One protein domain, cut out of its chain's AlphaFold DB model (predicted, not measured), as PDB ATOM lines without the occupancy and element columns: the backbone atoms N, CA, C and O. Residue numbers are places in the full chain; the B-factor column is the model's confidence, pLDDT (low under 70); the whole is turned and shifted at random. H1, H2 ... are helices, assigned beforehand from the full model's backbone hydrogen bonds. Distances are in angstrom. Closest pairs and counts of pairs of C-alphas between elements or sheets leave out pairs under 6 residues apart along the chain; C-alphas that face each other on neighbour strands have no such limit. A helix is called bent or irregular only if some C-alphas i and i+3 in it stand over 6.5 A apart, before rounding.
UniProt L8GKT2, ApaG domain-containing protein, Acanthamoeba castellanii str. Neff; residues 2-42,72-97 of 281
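AT A GLANCE: This is residues 2 to 42 and 72 to 97 of the 281 residues of the protein "ApaG domain-containing protein" of Acanthamoeba castellanii str. Neff (UniProt L8GKT2). Two helices, H2 and H3, lie side by side and run opposite ways, and the last part of the longer H3 sticks out beyond the body, with residues 89 to 97 standing free. The short H1 and the long link after it lie to one side of this pair, with H1 near the first turns of H3. The printed part has 67 residues with three named helices, in the order H1, H2, H3, and no named strand; its class is all helix. It is compact, with a radius of gyration of the C-alphas of 12.5 A, yet elongated, spanning 43 by 24 by 20 A.

IN THESE COORDINATES: Find C-alpha 8 at (220.720, 169.441, 202.262), where H1, residues 8 to 11, begins. Go on to C-alpha 23 at (221.835, 158.497, 186.764); from there H2 runs through residues 23 to 38, 23.6 A long. H2 is neither bent nor irregular, but only just: C-alphas 27 and 30 are 6.3 A apart. H3, residues 72 to 95, covers 34.3 A and ends at C-alpha 95, (212.461, 159.063, 172.538).

HOW THE PARTS SIT: Look first at H2 and H3, which touch at a shallow tilt of 22 degrees, opposite ways. Their closest C-alphas, those of Val 32 and Ile 77, are 6.5 A apart, and H3 touches H2 with residues 73 to 81 alone. H1 and H3 are close but not clearly touching; their closest C-alphas, those of Val 10 and Met 74, are 7.4 A apart. H1 and H2 are apart. Every O i to N i+4 pair is within hydrogen-bond range in H3, 10 of 12 are in H2, and H1 is too short for such a pair.

THE WHOLE: The two C-alphas farthest apart, those of Gly 40 and Thr 97, are 43.3 A from each other. Residues 43 to 71 are cut out, and C-alphas 42 and 72 are 15.8 A apart across the cut. The link from H1 to H2, 11 residues, is long. The mean pLDDT of the printed part is 71.0, and 27 residues are under 70, among them residues 2 to 5 and 16 to 28.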
ATOM      1  N   LEU A   2     215.690 159.140 199.258       46.16
ATOM      2  CA  LEU A   2     216.885 159.812 199.790       46.16
ATOM      3  C   LEU A   2     217.801 160.210 198.629       46.16
ATOM      4  O   LEU A   2     218.364 159.355 197.947       46.16
ATOM      5  N   VAL A   3     217.911 161.513 198.391       56.62
ATOM      6  CA  VAL A   3     218.758 162.107 197.355       56.62
ATOM      7  C   VAL A   3     220.181 162.213 197.914       56.62
ATOM      8  O   VAL A   3     220.596 163.256 198.408       56.62
ATOM      9  N   PHE A   4     220.915 161.099 197.928       59.97
ATOM     10  CA  PHE A   4     222.300 161.092 198.405       59.97
ATOM     11  C   PHE A   4     223.194 161.911 197.465       59.97
ATOM     12  O   PHE A   4     223.205 161.670 196.260       59.97
ATOM     13  N   GLY A   5     223.955 162.858 198.023       69.50
ATOM     14  CA  GLY A   5     225.009 163.592 197.316       69.50
ATOM     15  C   GLY A   5     224.692 165.035 196.916       69.50
ATOM     16  O   GLY A   5     225.599 165.702 196.436       69.50
ATOM     17  N   LEU A   6     223.476 165.554 197.123       75.75
ATOM     18  CA  LEU A   6     223.207 166.999 197.014       75.75
ATOM     19  C   LEU A   6     223.311 167.682 198.391       75.75
ATOM     20  O   LEU A   6     223.009 167.041 199.402       75.75
ATOM     21  N   PRO A   7     223.687 168.974 198.463       77.81
ATOM     22  CA  PRO A   7     223.611 169.733 199.708       77.81
ATOM     23  C   PRO A   7     222.183 169.722 200.276       77.81
ATOM     24  O   PRO A   7     221.220 169.946 199.544       77.81
ATOM     25  N   GLN A   8     222.034 169.509 201.590       77.19
ATOM     26  CA  GLN A   8     220.720 169.441 202.262       77.19
ATOM     27  C   GLN A   8     219.854 170.683 201.997       77.19
ATOM     28  O   GLN A   8     218.645 170.574 201.813       77.19
ATOM     29  N   ARG A   9     220.486 171.860 201.895       77.31
ATOM     30  CA  ARG A   9     219.817 173.128 201.565       77.31
ATOM     31  C   ARG A   9     219.205 173.132 200.161       77.31
ATOM     32  O   ARG A   9     218.130 173.690 199.974       77.31
ATOM     33  N   VAL A  10     219.857 172.482 199.195       75.06
ATOM     34  CA  VAL A  10     219.322 172.301 197.836       75.06
ATOM     35  C   VAL A  10     218.152 171.324 197.875       75.06
ATOM     36  O   VAL A  10     217.095 171.636 197.341       75.06
ATOM     37  N   ILE A  11     218.298 170.192 198.572       76.44
ATOM     38  CA  ILE A  11     217.238 169.177 198.702       76.44
ATOM     39  C   ILE A  11     215.959 169.777 199.301       76.44
ATOM     40  O   ILE A  11     214.877 169.535 198.778       76.44
ATOM     41  N   ALA A  12     216.080 170.601 200.345       78.81
ATOM     42  CA  ALA A  12     214.942 171.220 201.029       78.81
ATOM     43  C   ALA A  12     214.133 172.201 200.160       78.81
ATOM     44  O   ALA A  12     212.995 172.515 200.500       78.81
ATOM     45  N   ARG A  13     214.709 172.704 199.059       76.69
ATOM     46  CA  ARG A  13     214.054 173.645 198.135       76.69
ATOM     47  C   ARG A  13     213.645 173.006 196.805       76.69
ATOM     48  O   ARG A  13     213.120 173.703 195.936       76.69
ATOM     49  N   LEU A  14     213.885 171.708 196.615       74.06
ATOM     50  CA  LEU A  14     213.478 171.019 195.394       74.06
ATOM     51  C   LEU A  14     211.954 170.818 195.377       74.06
ATOM     52  O   LEU A  14     211.402 170.319 196.354       74.06
ATOM     53  N   PRO A  15     211.265 171.168 194.276       72.00
ATOM     54  CA  PRO A  15     209.852 170.857 194.100       72.00
ATOM     55  C   PRO A  15     209.581 169.353 194.205       72.00
ATOM     56  O   PRO A  15     210.285 168.558 193.585       72.00
ATOM     57  N   ASP A  16     208.490 168.961 194.865       68.50
ATOM     58  CA  ASP A  16     208.062 167.551 194.945       68.50
ATOM     59  C   ASP A  16     207.764 166.929 193.568       68.50
ATOM     60  O   ASP A  16     207.787 165.711 193.395       68.50
ATOM     61  N   SER A  17     207.502 167.765 192.558       60.69
ATOM     62  CA  SER A  17     207.281 167.342 191.173       60.69
ATOM     63  C   SER A  17     208.560 166.909 190.444       60.69
ATOM     64  O   SER A  17     208.468 166.342 189.355       60.69
ATOM     65  N   LEU A  18     209.748 167.187 190.995       60.81
ATOM     66  CA  LEU A  18     211.033 166.858 190.377       60.81
ATOM     67  C   LEU A  18     211.419 165.406 190.686       60.81
ATOM     68  O   LEU A  18     211.933 165.069 191.752       60.81
ATOM     69  N   SER A  19     211.215 164.525 189.705       60.03
ATOM     70  CA  SER A  19     211.638 163.123 189.785       60.03
ATOM     71  C   SER A  19     213.139 162.985 189.493       60.03
ATOM     72  O   SER A  19     213.547 162.455 188.454       60.03
ATOM     73  N   LEU A  20     213.981 163.427 190.428       62.12
ATOM     74  CA  LEU A  20     215.432 163.242 190.372       62.12
ATOM     75  C   LEU A  20     215.808 161.800 190.733       62.12
ATOM     76  O   LEU A  20     216.167 161.485 191.866       62.12
ATOM     77  N   SER A  21     215.708 160.898 189.759       61.59
ATOM     78  CA  SER A  21     215.987 159.474 189.957       61.59
ATOM     79  C   SER A  21     217.180 158.978 189.148       61.59
ATOM     80  O   SER A  21     217.362 159.356 187.989       61.59
ATOM     81  N   GLY A  22     217.937 158.042 189.725       63.84
ATOM     82  CA  GLY A  22     218.961 157.274 189.015       63.84
ATOM     83  C   GLY A  22     220.144 158.121 188.540       63.84
ATOM     84  O   GLY A  22     220.630 158.988 189.259       63.84
ATOM     85  N   ARG A  23     220.620 157.867 187.316       59.09
ATOM     86  CA  ARG A  23     221.835 158.497 186.764       59.09
ATOM     87  C   ARG A  23     221.701 160.002 186.497       59.09
ATOM     88  O   ARG A  23     222.716 160.690 186.500       59.09
ATOM     89  N   THR A  24     220.482 160.523 186.335       59.78
ATOM     90  CA  THR A  24     220.222 161.973 186.260       59.78
ATOM     91  C   THR A  24     220.705 162.677 187.521       59.78
ATOM     92  O   THR A  24     221.399 163.684 187.441       59.78
ATOM     93  N   LEU A  25     220.406 162.104 188.691       66.94
ATOM     94  CA  LEU A  25     220.890 162.633 189.957       66.94
ATOM     95  C   LEU A  25     222.425 162.598 190.014       66.94
ATOM     96  O   LEU A  25     223.053 163.579 190.395       66.94
ATOM     97  N   THR A  26     223.038 161.510 189.544       66.44
ATOM     98  CA  THR A  26     224.501 161.363 189.485       66.44
ATOM     99  C   THR A  26     225.181 162.410 188.598       66.44
ATOM    100  O   THR A  26     226.276 162.851 188.923       66.44
ATOM    101  N   GLN A  27     224.551 162.836 187.500       64.69
ATOM    102  CA  GLN A  27     225.080 163.895 186.626       64.69
ATOM    103  C   GLN A  27     224.849 165.302 187.181       64.69
ATOM    104  O   GLN A  27     225.647 166.205 186.930       64.69
ATOM    105  N   LEU A  28     223.771 165.488 187.942       68.81
ATOM    106  CA  LEU A  28     223.448 166.758 188.584       68.81
ATOM    107  C   LEU A  28     224.381 167.068 189.747       68.81
ATOM    108  O   LEU A  28     224.797 168.212 189.894       68.81
ATOM    109  N   ILE A  29     224.739 166.056 190.539       76.19
ATOM    110  CA  ILE A  29     225.566 166.205 191.741       76.19
ATOM    111  C   ILE A  29     226.854 167.012 191.467       76.19
ATOM    112  O   ILE A  29     227.033 168.033 192.127       76.19
ATOM    113  N   PRO A  30     227.709 166.678 190.478       74.06
ATOM    114  CA  PRO A  30     228.927 167.444 190.205       74.06
ATOM    115  C   PRO A  30     228.677 168.894 189.776       74.06
ATOM    116  O   PRO A  30     229.480 169.773 190.083       74.06
ATOM    117  N   ILE A  31     227.587 169.154 189.045       70.94
ATOM    118  CA  ILE A  31     227.238 170.499 188.563       70.94
ATOM    119  C   ILE A  31     226.753 171.354 189.732       70.94
ATOM    120  O   ILE A  31     227.213 172.483 189.899       70.94
ATOM    121  N   VAL A  32     225.875 170.791 190.566       74.75
ATOM    122  CA  VAL A  32     225.379 171.455 191.771       74.75
ATOM    123  C   VAL A  32     226.535 171.744 192.720       74.75
ATOM    124  O   VAL A  32     226.681 172.889 193.125       74.75
ATOM    125  N   TRP A  33     227.409 170.772 192.995       76.62
ATOM    126  CA  TRP A  33     228.587 170.992 193.843       76.62
ATOM    127  C   TRP A  33     229.547 172.032 193.278       76.62
ATOM    128  O   TRP A  33     230.016 172.882 194.021       76.62
ATOM    129  N   ARG A  34     229.813 172.034 191.967       76.19
ATOM    130  CA  ARG A  34     230.679 173.051 191.351       76.19
ATOM    131  C   ARG A  34     230.125 174.464 191.535       76.19
ATOM    132  O   ARG A  34     230.892 175.384 191.808       76.19
ATOM    133  N   ASN A  35     228.818 174.642 191.359       68.50
ATOM    134  CA  ASN A  35     228.174 175.944 191.520       68.50
ATOM    135  C   ASN A  35     228.094 176.347 192.999       68.50
ATOM    136  O   ASN A  35     228.375 177.492 193.335       68.50
ATOM    137  N   TYR A  36     227.804 175.387 193.875       71.88
ATOM    138  CA  TYR A  36     227.764 175.570 195.323       71.88
ATOM    139  C   TYR A  36     229.141 175.968 195.895       71.88
ATOM    140  O   TYR A  36     229.241 176.925 196.659       71.88
ATOM    141  N   ALA A  37     230.217 175.320 195.433       75.00
ATOM    142  CA  ALA A  37     231.597 175.642 195.798       75.00
ATOM    143  C   ALA A  37     232.030 177.031 195.301       75.00
ATOM    144  O   ALA A  37     232.662 177.788 196.036       75.00
ATOM    145  N   ARG A  38     231.663 177.404 194.063       70.38
ATOM    146  CA  ARG A  38     231.951 178.740 193.501       70.38
ATOM    147  C   ARG A  38     231.322 179.876 194.299       70.38
ATOM    148  O   ARG A  38     231.864 180.974 194.303       70.38
ATOM    149  N   ALA A  39     230.202 179.610 194.956       67.94
ATOM    150  CA  ALA A  39     229.524 180.574 195.803       67.94
ATOM    151  C   ALA A  39     230.122 180.695 197.212       67.94
ATOM    152  O   ALA A  39     229.639 181.495 198.006       67.94
ATOM    153  N   GLY A  40     231.150 179.904 197.545       70.56
ATOM    154  CA  GLY A  40     231.743 179.903 198.882       70.56
ATOM    155  C   GLY A  40     230.817 179.338 199.964       70.56
ATOM    156  O   GLY A  40     231.030 179.607 201.140       70.56
ATOM    157  N   LEU A  41     229.799 178.559 199.581       66.94
ATOM    158  CA  LEU A  41     228.798 177.992 200.495       66.94
ATOM    159  C   LEU A  41     229.196 176.621 201.063       66.94
ATOM    160  O   LEU A  41     228.366 175.953 201.689       66.94
ATOM    161  N   GLU A  42     230.441 176.190 200.832       68.75
ATOM    162  CA  GLU A  42     230.982 174.926 201.338       68.75
ATOM    163  C   GLU A  42     230.679 174.768 202.838       68.75
ATOM    164  O   GLU A  42     230.842 175.723 203.605       68.75
ATOM    165  N   ASP A  72     220.552 184.430 195.463       78.88
ATOM    166  CA  ASP A  72     220.763 184.520 194.012       78.88
ATOM    167  C   ASP A  72     221.448 183.246 193.478       78.88
ATOM    168  O   ASP A  72     221.055 182.678 192.460       78.88
ATOM    169  N   VAL A  73     222.431 182.727 194.221       77.75
ATOM    170  CA  VAL A  73     223.130 181.475 193.883       77.75
ATOM    171  C   VAL A  73     222.183 180.276 193.936       77.75
ATOM    172  O   VAL A  73     222.245 179.379 193.089       77.75
ATOM    173  N   MET A  74     221.335 180.210 194.960       76.50
ATOM    174  CA  MET A  74     220.392 179.107 195.125       76.50
ATOM    175  C   MET A  74     219.319 179.122 194.038       76.50
ATOM    176  O   MET A  74     218.958 178.051 193.542       76.50
ATOM    177  N   ASP A  75     218.857 180.302 193.635       81.25
ATOM    178  CA  ASP A  75     217.914 180.461 192.532       81.25
ATOM    179  C   ASP A  75     218.544 180.026 191.199       81.25
ATOM    180  O   ASP A  75     217.946 179.217 190.484       81.25
ATOM    181  N   ASP A  76     219.800 180.398 190.931       78.38
ATOM    182  CA  ASP A  76     220.557 179.934 189.757       78.38
ATOM    183  C   ASP A  76     220.714 178.400 189.716       78.38
ATOM    184  O   ASP A  76     220.591 177.756 188.660       78.38
ATOM    185  N   ILE A  77     220.984 177.777 190.871       77.31
ATOM    186  CA  ILE A  77     221.078 176.316 190.998       77.31
ATOM    187  C   ILE A  77     219.716 175.669 190.721       77.31
ATOM    188  O   ILE A  77     219.641 174.700 189.956       77.31
ATOM    189  N   LEU A  78     218.638 176.185 191.314       78.19
ATOM    190  CA  LEU A  78     217.289 175.646 191.130       78.19
ATOM    191  C   LEU A  78     216.814 175.794 189.684       78.19
ATOM    192  O   LEU A  78     216.241 174.852 189.132       78.19
ATOM    193  N   ASP A  79     217.092 176.920 189.038       79.06
ATOM    194  CA  ASP A  79     216.734 177.145 187.639       79.06
ATOM    195  C   ASP A  79     217.546 176.265 186.688       79.06
ATOM    196  O   ASP A  79     216.990 175.703 185.737       79.06
ATOM    197  N   SER A  80     218.819 176.009 187.001       75.06
ATOM    198  CA  SER A  80     219.623 175.004 186.299       75.06
ATOM    199  C   SER A  80     219.003 173.605 186.408       75.06
ATOM    200  O   SER A  80     218.895 172.893 185.403       75.06
ATOM    201  N   ILE A  81     218.543 173.210 187.602       74.38
ATOM    202  CA  ILE A  81     217.889 171.913 187.840       74.38
ATOM    203  C   ILE A  81     216.565 171.812 187.073       74.38
ATOM    204  O   ILE A  81     216.359 170.833 186.351       74.38
ATOM    205  N   LYS A  82     215.695 172.828 187.151       76.06
ATOM    206  CA  LYS A  82     214.430 172.879 186.392       76.06
ATOM    207  C   LYS A  82     214.673 172.815 184.883       76.06
ATOM    208  O   LYS A  82     213.964 172.108 184.166       76.06
ATOM    209  N   CYS A  83     215.684 173.529 184.387       74.06
ATOM    210  CA  CYS A  83     216.066 173.508 182.978       74.06
ATOM    211  C   CYS A  83     216.490 172.100 182.536       74.06
ATOM    212  O   CYS A  83     216.058 171.621 181.483       74.06
ATOM    213  N   MET A  84     217.289 171.400 183.347       68.50
ATOM    214  CA  MET A  84     217.707 170.027 183.059       68.50
ATOM    215  C   MET A  84     216.544 169.034 183.099       68.50
ATOM    216  O   MET A  84     216.435 168.211 182.189       68.50
ATOM    217  N   ASP A  85     215.642 169.139 184.075       70.69
ATOM    218  CA  ASP A  85     214.446 168.295 184.152       70.69
ATOM    219  C   ASP A  85     213.527 168.496 182.940       70.69
ATOM    220  O   ASP A  85     213.164 167.530 182.268       70.69
ATOM    221  N   LYS A  86     213.274 169.752 182.549       73.44
ATOM    222  CA  LYS A  86     212.522 170.072 181.327       73.44
ATOM    223  C   LYS A  86     213.178 169.467 180.084       73.44
ATOM    224  O   LYS A  86     212.494 168.868 179.257       73.44
ATOM    225  N   ARG A  87     214.505 169.582 179.950       68.44
ATOM    226  CA  ARG A  87     215.258 168.983 178.832       68.44
ATOM    227  C   ARG A  87     215.135 167.460 178.816       68.44
ATOM    228  O   ARG A  87     214.956 166.888 177.743       68.44
ATOM    229  N   LEU A  88     215.195 166.808 179.975       67.69
ATOM    230  CA  LEU A  88     215.006 165.362 180.098       67.69
ATOM    231  C   LEU A  88     213.569 164.943 179.779       67.69
ATOM    232  O   LEU A  88     213.375 163.932 179.105       67.69
ATOM    233  N   GLY A  89     212.574 165.731 180.189       69.06
ATOM    234  CA  GLY A  89     211.175 165.549 179.809       69.06
ATOM    235  C   GLY A  89     210.985 165.580 178.292       69.06
ATOM    236  O   GLY A  89     210.407 164.654 177.722       69.06
ATOM    237  N   THR A  90     211.564 166.577 177.617       70.19
ATOM    238  CA  THR A  90     211.543 166.670 176.150       70.19
ATOM    239  C   THR A  90     212.270 165.496 175.493       70.19
ATOM    240  O   THR A  90     211.747 164.909 174.550       70.19
ATOM    241  N   LEU A  91     213.447 165.103 175.994       66.75
ATOM    242  CA  LEU A  91     214.182 163.944 175.471       66.75
ATOM    243  C   LEU A  91     213.385 162.648 175.620       66.75
ATOM    244  O   LEU A  91     213.375 161.841 174.696       66.75
ATOM    245  N   ARG A  92     212.682 162.460 176.742       69.69
ATOM    246  CA  ARG A  92     211.783 161.318 176.934       69.69
ATOM    247  C   ARG A  92     210.653 161.339 175.916       69.69
ATOM    248  O   ARG A  92     210.446 160.331 175.257       69.69
ATOM    249  N   GLN A  93     209.962 162.467 175.736       72.94
ATOM    250  CA  GLN A  93     208.894 162.576 174.734       72.94
ATOM    251  C   GLN A  93     209.405 162.273 173.319       72.94
ATOM    252  O   GLN A  93     208.803 161.469 172.609       72.94
ATOM    253  N   LEU A  94     210.553 162.839 172.940       74.00
ATOM    254  CA  LEU A  94     211.190 162.584 171.646       74.00
ATOM    255  C   LEU A  94     211.650 161.131 171.487       74.00
ATOM    256  O   LEU A  94     211.575 160.589 170.388       74.00
ATOM    257  N   ALA A  95     212.076 160.471 172.564       71.12
ATOM    258  CA  ALA A  95     212.461 159.063 172.538       71.12
ATOM    259  C   ALA A  95     211.297 158.118 172.173       71.12
ATOM    260  O   ALA A  95     211.529 157.011 171.674       71.12
ATOM    261  N   TYR A  96     210.049 158.565 172.345       77.06
ATOM    262  CA  TYR A  96     208.852 157.837 171.913       77.06
ATOM    263  C   TYR A  96     208.425 158.144 170.471       77.06
ATOM    264  O   TYR A  96     207.535 157.475 169.936       77.06
ATOM    265  N   THR A  97     209.075 159.094 169.796       85.75
ATOM    266  CA  THR A  97     208.835 159.398 168.381       85.75
ATOM    267  C   THR A  97     209.426 158.297 167.503       85.75
ATOM    268  O   THR A  97     210.554 158.370 167.034       85.75
TER     269      THR A  97